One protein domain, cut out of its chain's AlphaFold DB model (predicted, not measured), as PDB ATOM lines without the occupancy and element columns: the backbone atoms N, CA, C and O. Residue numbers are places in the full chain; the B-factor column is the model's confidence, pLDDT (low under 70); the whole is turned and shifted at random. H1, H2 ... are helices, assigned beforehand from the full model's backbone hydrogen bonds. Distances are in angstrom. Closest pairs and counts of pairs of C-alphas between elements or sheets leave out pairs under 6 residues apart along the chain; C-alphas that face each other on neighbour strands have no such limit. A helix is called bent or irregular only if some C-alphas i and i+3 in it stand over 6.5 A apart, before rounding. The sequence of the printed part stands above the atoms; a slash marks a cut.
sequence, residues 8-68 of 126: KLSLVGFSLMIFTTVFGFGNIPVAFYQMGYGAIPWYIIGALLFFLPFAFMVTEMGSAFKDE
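Overview. This is residues 8 to 68 of the 126 residues of the protein "Amino acid/polyamine/organocation transporter APC superfamily" of Lactococcus lactis subsp. cremoris (UniProt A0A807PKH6). What shape do the atoms make? They make a long, open U: H2b is one limb, while H1 and H2a, end to end, make the other, with the turn at residues 35 and 36. The limbs join at that turn and stay separate farther along. What is it built of? The printed part has 61 residues with two named helices, H1 then the bent H2, and no named strand; the class is all helix. It is loose, with a radius of gyration of the C-alphas of 14.9 A, and elongated, spanning 45 by 24 by 16 A.

Arrangement. How does the longest helix run? By its hydrogen bonds H2, residues 27 to 64, was assigned as one helix, but it is bent: C-alphas 34 and 37 are 9.6 A apart. Its arms H2a, residues 27 to 34, and H2b, residues 37 to 64, only just touch, only at the corner, with 3 pairs of C-alphas within 8 A, the closest being Ala 31 and Ala 39 at 6.1 A. They run opposite ways at a shallow tilt of 28 degrees. Where is the other helix? H1, residues 11 to 23, is apart from H2b and meets H2a only through their tight link of 3 residues. Are the backbones even? Each O i to N i+4 pair is within hydrogen-bond range in H1 and H2a, but 19 of 24 in H2b.

Along the chain. Where is H2b? It runs 40.0 A to C-alpha 64 at (201.994, 157.666, 172.319), with a kink of 34 degrees near residue 46, and is irregular: C-alphas 49 and 52 are 6.51 A apart. Where are the others? H2a is 10.7 A long; H1 is 17.8 A long from C-alpha 11 at (212.561, 162.055, 156.752).

Size, cuts and confidence. How far does it reach? The two C-alphas farthest apart, of Gly 36 and Asp 67, are 45.0 A apart. Is it unbroken and sure? The printed part has no cut; pLDDT is under 70 at residues 8, 24 to 25 and 66.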
ATOM      1  N   LYS A   8     212.605 171.760 159.842       65.56
ATOM      2  CA  LYS A   8     212.099 170.394 159.972       65.56
ATOM      3  C   LYS A   8     213.101 169.468 159.296       65.56
ATOM      4  O   LYS A   8     213.425 169.659 158.126       65.56
ATOM      5  N   LEU A   9     213.612 168.493 160.043       78.38
ATOM      6  CA  LEU A   9     214.530 167.488 159.521       78.38
ATOM      7  C   LEU A   9     213.807 166.647 158.459       78.38
ATOM      8  O   LEU A   9     212.700 166.166 158.696       78.38
ATOM      9  N   SER A  10     214.419 166.493 157.282       87.12
ATOM     10  CA  SER A  10     213.881 165.624 156.230       87.12
ATOM     11  C   SER A  10     213.811 164.184 156.731       87.12
ATOM     12  O   SER A  10     214.749 163.719 157.378       87.12
ATOM     13  N   LEU A  11     212.742 163.463 156.386       85.06
ATOM     14  CA  LEU A  11     212.561 162.055 156.752       85.06
ATOM     15  C   LEU A  11     213.756 161.199 156.317       85.06
ATOM     16  O   LEU A  11     214.228 160.373 157.085       85.06
ATOM     17  N   VAL A  12     214.312 161.462 155.130       87.44
ATOM     18  CA  VAL A  12     215.519 160.774 154.648       87.44
ATOM     19  C   VAL A  12     216.724 161.076 155.545       87.44
ATOM     20  O   VAL A  12     217.457 160.164 155.917       87.44
ATOM     21  N   GLY A  13     216.910 162.339 155.939       88.19
ATOM     22  CA  GLY A  13     218.003 162.746 156.829       88.19
ATOM     23  C   GLY A  13     217.872 162.145 158.230       88.19
ATOM     24  O   GLY A  13     218.852 161.662 158.790       88.19
ATOM     25  N   PHE A  14     216.653 162.109 158.766       85.06
ATOM     26  CA  PHE A  14     216.350 161.468 160.041       85.06
ATOM     27  C   PHE A  14     216.608 159.955 159.999       85.06
ATOM     28  O   PHE A  14     217.315 159.432 160.859       85.06
ATOM     29  N   SER A  15     216.131 159.266 158.959       86.06
ATOM     30  CA  SER A  15     216.364 157.831 158.772       86.06
ATOM     31  C   SER A  15     217.852 157.495 158.642       86.06
ATOM     32  O   SER A  15     218.313 156.531 159.247       86.06
ATOM     33  N   LEU A  16     218.628 158.303 157.911       87.25
ATOM     34  CA  LEU A  16     220.080 158.121 157.802       87.25
ATOM     35  C   LEU A  16     220.795 158.340 159.141       87.25
ATOM     36  O   LEU A  16     221.721 157.599 159.474       87.25
ATOM     37  N   MET A  17     220.357 159.318 159.935       87.75
ATOM     38  CA  MET A  17     220.910 159.567 161.266       87.75
ATOM     39  C   MET A  17     220.649 158.388 162.217       87.75
ATOM     40  O   MET A  17     221.567 157.932 162.898       87.75
ATOM     41  N   ILE A  18     219.436 157.828 162.224       85.81
ATOM     42  CA  ILE A  18     219.128 156.620 163.008       85.81
ATOM     43  C   ILE A  18     219.952 155.432 162.505       85.81
ATOM     44  O   ILE A  18     220.571 154.724 163.292       85.81
ATOM     45  N   PHE A  19     220.011 155.224 161.192       83.44
ATOM     46  CA  PHE A  19     220.737 154.095 160.618       83.44
ATOM     47  C   PHE A  19     222.228 154.119 160.982       83.44
ATOM     48  O   PHE A  19     222.780 153.117 161.436       83.44
ATOM     49  N   THR A  20     222.876 155.276 160.838       82.12
ATOM     50  CA  THR A  20     224.308 155.435 161.134       82.12
ATOM     51  C   THR A  20     224.628 155.281 162.620       82.12
ATOM     52  O   THR A  20     225.655 154.693 162.953       82.12
ATOM     53  N   THR A  21     223.746 155.752 163.506       81.50
ATOM     54  CA  THR A  21     223.931 155.646 164.963       81.50
ATOM     55  C   THR A  21     223.670 154.241 165.498       81.50
ATOM     56  O   THR A  21     224.384 153.799 166.394       81.50
ATOM     57  N   VAL A  22     222.693 153.518 164.942       78.25
ATOM     58  CA  VAL A  22     222.299 152.194 165.442       78.25
ATOM     59  C   VAL A  22     223.149 151.070 164.848       78.25
ATOM     60  O   VAL A  22     223.616 150.206 165.586       78.25
ATOM     61  N   PHE A  23     223.367 151.055 163.528       70.44
ATOM     62  CA  PHE A  23     224.089 149.946 162.897       70.44
ATOM     63  C   PHE A  23     225.604 150.070 163.030       70.44
ATOM     64  O   PHE A  23     226.269 149.045 163.155       70.44
ATOM     65  N   GLY A  24     226.139 151.298 163.028       69.88
ATOM     66  CA  GLY A  24     227.565 151.592 163.170       69.88
ATOM     67  C   GLY A  24     228.452 150.701 162.293       69.88
ATOM     68  O   GLY A  24     228.868 149.632 162.729       69.88
ATOM     69  N   PHE A  25     228.794 151.145 161.079       69.75
ATOM     70  CA  PHE A  25     229.519 150.346 160.071       69.75
ATOM     71  C   PHE A  25     230.729 149.546 160.596       69.75
ATOM     72  O   PHE A  25     231.030 148.484 160.062       69.75
ATOM     73  N   GLY A  26     231.396 150.005 161.659       75.94
ATOM     74  CA  GLY A  26     232.509 149.300 162.299       75.94
ATOM     75  C   GLY A  26     232.164 147.977 163.000       75.94
ATOM     76  O   GLY A  26     233.077 147.204 163.276       75.94
ATOM     77  N   ASN A  27     230.896 147.668 163.282       79.69
ATOM     78  CA  ASN A  27     230.524 146.404 163.930       79.69
ATOM     79  C   ASN A  27     230.564 145.205 162.967       79.69
ATOM     80  O   ASN A  27     230.908 144.102 163.388       79.69
ATOM     81  N   ILE A  28     230.271 145.416 161.678       81.75
ATOM     82  CA  ILE A  28     230.216 144.343 160.671       81.75
ATOM     83  C   ILE A  28     231.606 143.725 160.419       81.75
ATOM     84  O   ILE A  28     231.717 142.498 160.476       81.75
ATOM     85  N   PRO A  29     232.690 144.508 160.212       83.44
ATOM     86  CA  PRO A  29     234.031 143.947 160.063       83.44
ATOM     87  C   PRO A  29     234.505 143.192 161.305       83.44
ATOM     88  O   PRO A  29     235.164 142.168 161.174       83.44
ATOM     89  N   VAL A  30     234.150 143.666 162.505       82.19
ATOM     90  CA  VAL A  30     234.516 142.997 163.763       82.19
ATOM     91  C   VAL A  30     233.820 141.642 163.877       82.19
ATOM     92  O   VAL A  30     234.475 140.649 164.187       82.19
ATOM     93  N   ALA A  31     232.523 141.569 163.568       84.94
ATOM     94  CA  ALA A  31     231.791 140.306 163.572       84.94
ATOM     95  C   ALA A  31     232.323 139.324 162.517       84.94
ATOM     96  O   ALA A  31     232.483 138.137 162.802       84.94
ATOM     97  N   PHE A  32     232.661 139.815 161.320       85.44
ATOM     98  CA  PHE A  32     233.288 138.994 160.283       85.44
ATOM     99  C   PHE A  32     234.687 138.517 160.691       85.44
ATOM    100  O   PHE A  32     235.028 137.364 160.461       85.44
ATOM    101  N   TYR A  33     235.484 139.360 161.348       85.25
ATOM    102  CA  TYR A  33     236.796 138.965 161.863       85.25
ATOM    103  C   TYR A  33     236.690 137.862 162.929       85.25
ATOM    104  O   TYR A  33     237.519 136.958 162.959       85.25
ATOM    105  N   GLN A  34     235.660 137.906 163.777       85.19
ATOM    106  CA  GLN A  34     235.471 136.938 164.862       85.19
ATOM    107  C   GLN A  34     234.822 135.620 164.415       85.19
ATOM    108  O   GLN A  34     235.187 134.564 164.925       85.19
ATOM    109  N   MET A  35     233.845 135.659 163.501       86.06
ATOM    110  CA  MET A  35     233.009 134.493 163.157       86.06
ATOM    111  C   MET A  35     232.927 134.202 161.649       86.06
ATOM    112  O   MET A  35     232.239 133.265 161.236       86.06
ATOM    113  N   GLY A  36     233.599 134.989 160.805       87.31
ATOM    114  CA  GLY A  36     233.549 134.866 159.348       87.31
ATOM    115  C   GLY A  36     232.120 134.936 158.807       87.31
ATOM    116  O   GLY A  36     231.286 135.719 159.266       87.31
ATOM    117  N   TYR A  37     231.804 134.055 157.856       86.62
ATOM    118  CA  TYR A  37     230.445 133.899 157.325       86.62
ATOM    119  C   TYR A  37     229.438 133.358 158.352       86.62
ATOM    120  O   TYR A  37     228.231 133.516 158.166       86.62
ATOM    121  N   GLY A  38     229.908 132.782 159.465       88.56
ATOM    122  CA  GLY A  38     229.062 132.335 160.571       88.56
ATOM    123  C   GLY A  38     228.314 133.474 161.270       88.56
ATOM    124  O   GLY A  38     227.315 133.216 161.930       88.56
ATOM    125  N   ALA A  39     228.729 134.733 161.083       87.12
ATOM    126  CA  ALA A  39     228.014 135.900 161.600       87.12
ATOM    127  C   ALA A  39     226.663 136.149 160.897       87.12
ATOM    128  O   ALA A  39     225.752 136.713 161.500       87.12
ATOM    129  N   ILE A  40     226.506 135.725 159.635       88.19
ATOM    130  CA  ILE A  40     225.304 135.980 158.820       88.19
ATOM    131  C   ILE A  40     224.019 135.454 159.484       88.19
ATOM    132  O   ILE A  40     223.096 136.251 159.669       88.19
ATOM    133  N   PRO A  41     223.916 134.167 159.879       91.12
ATOM    134  CA  PRO A  41     222.713 133.673 160.547       91.12
ATOM    135  C   PRO A  41     222.430 134.415 161.859       91.12
ATOM    136  O   PRO A  41     221.271 134.705 162.144       91.12
ATOM    137  N   TRP A  42     223.460 134.806 162.618       88.81
ATOM    138  CA  TRP A  42     223.286 135.583 163.851       88.81
ATOM    139  C   TRP A  42     222.716 136.978 163.601       88.81
ATOM    140  O   TRP A  42     221.844 137.419 164.349       88.81
ATOM    141  N   TYR A  43     223.132 137.650 162.526       88.56
ATOM    142  CA  TYR A  43     222.535 138.923 162.126       88.56
ATOM    143  C   TYR A  43     221.075 138.772 161.697       88.56
ATOM    144  O   TYR A  43     220.262 139.615 162.063       88.56
ATOM    145  N   ILE A  44     220.718 137.707 160.973       91.38
ATOM    146  CA  ILE A  44     219.324 137.447 160.574       91.38
ATOM    147  C   ILE A  44     218.454 137.186 161.808       91.38
ATOM    148  O   ILE A  44     217.381 137.773 161.948       91.38
ATOM    149  N   ILE A  45     218.931 136.348 162.731       92.69
ATOM    150  CA  ILE A  45     218.222 136.041 163.979       92.69
ATOM    151  C   ILE A  45     218.062 137.309 164.825       92.69
ATOM    152  O   ILE A  45     216.957 137.607 165.273       92.69
ATOM    153  N   GLY A  46     219.127 138.095 164.998       90.69
ATOM    154  CA  GLY A  46     219.073 139.366 165.723       90.69
ATOM    155  C   GLY A  46     218.153 140.393 165.056       90.69
ATOM    156  O   GLY A  46     217.419 141.105 165.742       90.69
ATOM    157  N   ALA A  47     218.128 140.441 163.722       89.44
ATOM    158  CA  ALA A  47     217.238 141.323 162.977       89.44
ATOM    159  C   ALA A  47     215.759 141.000 163.254       89.44
ATOM    160  O   ALA A  47     214.966 141.897 163.540       89.44
ATOM    161  N   LEU A  48     215.400 139.714 163.209       93.19
ATOM    162  CA  LEU A  48     214.015 139.262 163.348       93.19
ATOM    163  C   LEU A  48     213.529 139.224 164.798       93.19
ATOM    164  O   LEU A  48     212.398 139.621 165.060       93.19
ATOM    165  N   LEU A  49     214.351 138.742 165.732       93.44
ATOM    166  CA  LEU A  49     213.925 138.521 167.119       93.44
ATOM    167  C   LEU A  49     214.167 139.721 168.033       93.44
ATOM    168  O   LEU A  49     213.497 139.839 169.054       93.44
ATOM    169  N   PHE A  50     215.114 140.599 167.697       89.50
ATOM    170  CA  PHE A  50     215.457 141.742 168.543       89.50
ATOM    171  C   PHE A  50     215.118 143.072 167.871       89.50
ATOM    172  O   PHE A  50     214.309 143.832 168.398       89.50
ATOM    173  N   PHE A  51     215.677 143.348 166.692       89.00
ATOM    174  CA  PHE A  51     215.508 144.645 166.028       89.00
ATOM    175  C   PHE A  51     214.066 144.934 165.622       89.00
ATOM    176  O   PHE A  51     213.581 146.035 165.868       89.00
ATOM    177  N   LEU A  52     213.385 143.968 164.999       91.69
ATOM    178  CA  LEU A  52     212.026 144.172 164.503       91.69
ATOM    179  C   LEU A  52     211.022 144.416 165.651       91.69
ATOM    180  O   LEU A  52     210.333 145.438 165.606       91.69
ATOM    181  N   PRO A  53     210.973 143.594 166.724       92.75
ATOM    182  CA  PRO A  53     210.119 143.882 167.877       92.75
ATOM    183  C   PRO A  53     210.495 145.189 168.578       92.75
ATOM    184  O   PRO A  53     209.620 145.969 168.947       92.75
ATOM    185  N   PHE A  54     211.793 145.469 168.725       89.38
ATOM    186  CA  PHE A  54     212.264 146.700 169.354       89.38
ATOM    187  C   PHE A  54     211.844 147.951 168.577       89.38
ATOM    188  O   PHE A  54     211.377 148.917 169.178       89.38
ATOM    189  N   ALA A  55     211.942 147.927 167.247       89.25
ATOM    190  CA  ALA A  55     211.501 149.028 166.400       89.25
ATOM    191  C   ALA A  55     210.001 149.307 166.566       89.25
ATOM    192  O   ALA A  55     209.611 150.474 166.656       89.25
ATOM    193  N   PHE A  56     209.168 148.265 166.663       91.00
ATOM    194  CA  PHE A  56     207.739 148.435 166.931       91.00
ATOM    195  C   PHE A  56     207.481 149.043 168.312       91.00
ATOM    196  O   PHE A  56     206.765 150.038 168.389       91.00
ATOM    197  N   MET A  57     208.138 148.547 169.369       90.19
ATOM    198  CA  MET A  57     207.998 149.106 170.723       90.19
ATOM    199  C   MET A  57     208.387 150.590 170.789       90.19
ATOM    200  O   MET A  57     207.650 151.407 171.338       90.19
ATOM    201  N   VAL A  58     209.531 150.965 170.205       86.94
ATOM    202  CA  VAL A  58     210.012 152.358 170.203       86.94
ATOM    203  C   VAL A  58     209.105 153.263 169.371       86.94
ATOM    204  O   VAL A  58     208.867 154.406 169.754       86.94
ATOM    205  N   THR A  59     208.577 152.765 168.251       87.62
ATOM    206  CA  THR A  59     207.652 153.531 167.402       87.62
ATOM    207  C   THR A  59     206.325 153.775 168.115       87.62
ATOM    208  O   THR A  59     205.824 154.899 168.104       87.62
ATOM    209  N   GLU A  60     205.775 152.756 168.777       88.25
ATOM    210  CA  GLU A  60     204.531 152.865 169.537       88.25
ATOM    211  C   GLU A  60     204.688 153.854 170.697       88.25
ATOM    212  O   GLU A  60     203.947 154.837 170.762       88.25
ATOM    213  N   MET A  61     205.725 153.688 171.524       86.25
ATOM    214  CA  MET A  61     206.023 154.591 172.642       86.25
ATOM    215  C   MET A  61     206.324 156.022 172.182       86.25
ATOM    216  O   MET A  61     205.811 156.980 172.760       86.25
ATOM    217  N   GLY A  62     207.092 156.186 171.103       81.81
ATOM    218  CA  GLY A  62     207.391 157.498 170.530       81.81
ATOM    219  C   GLY A  62     206.158 158.212 169.976       81.81
ATOM    220  O   GLY A  62     206.084 159.438 170.032       81.81
ATOM    221  N   SER A  63     205.172 157.462 169.473       82.25
ATOM    222  CA  SER A  63     203.906 158.021 168.988       82.25
ATOM    223  C   SER A  63     202.917 158.339 170.116       82.25
ATOM    224  O   SER A  63     202.241 159.369 170.055       82.25
ATOM    225  N   ALA A  64     202.870 157.502 171.160       82.12
ATOM    226  CA  ALA A  64     201.994 157.666 172.319       82.12
ATOM    227  C   ALA A  64     202.385 158.883 173.170       82.12
ATOM    228  O   ALA A  64     201.520 159.607 173.656       82.12
ATOM    229  N   PHE A  65     203.686 159.158 173.275       79.19
ATOM    230  CA  PHE A  65     204.254 160.229 174.096       79.19
ATOM    231  C   PHE A  65     204.847 161.373 173.264       79.19
ATOM    232  O   PHE A  65     205.850 161.977 173.634       79.19
ATOM    233  N   LYS A  66     204.227 161.689 172.123       68.38
ATOM    234  CA  LYS A  66     204.684 162.730 171.182       68.38
ATOM    235  C   LYS A  66     204.824 164.137 171.791       68.38
ATOM    236  O   LYS A  66     205.595 164.944 171.278       68.38
ATOM    237  N   ASP A  67     204.064 164.425 172.849       72.00
ATOM    238  CA  ASP A  67     204.038 165.726 173.530       72.00
ATOM    239  C   ASP A  67     205.021 165.784 174.722       72.00
ATOM    240  O   ASP A  67     205.348 166.866 175.219       72.00
ATOM    241  N   GLU A  68     205.566 164.632 175.127       73.75
ATOM    242  CA  GLU A  68     206.541 164.491 176.207       73.75
ATOM    243  C   GLU A  68     207.973 164.702 175.698       73.75
ATOM    244  O   GLU A  68     208.436 164.060 174.754       73.75
TER     245      GLU A  68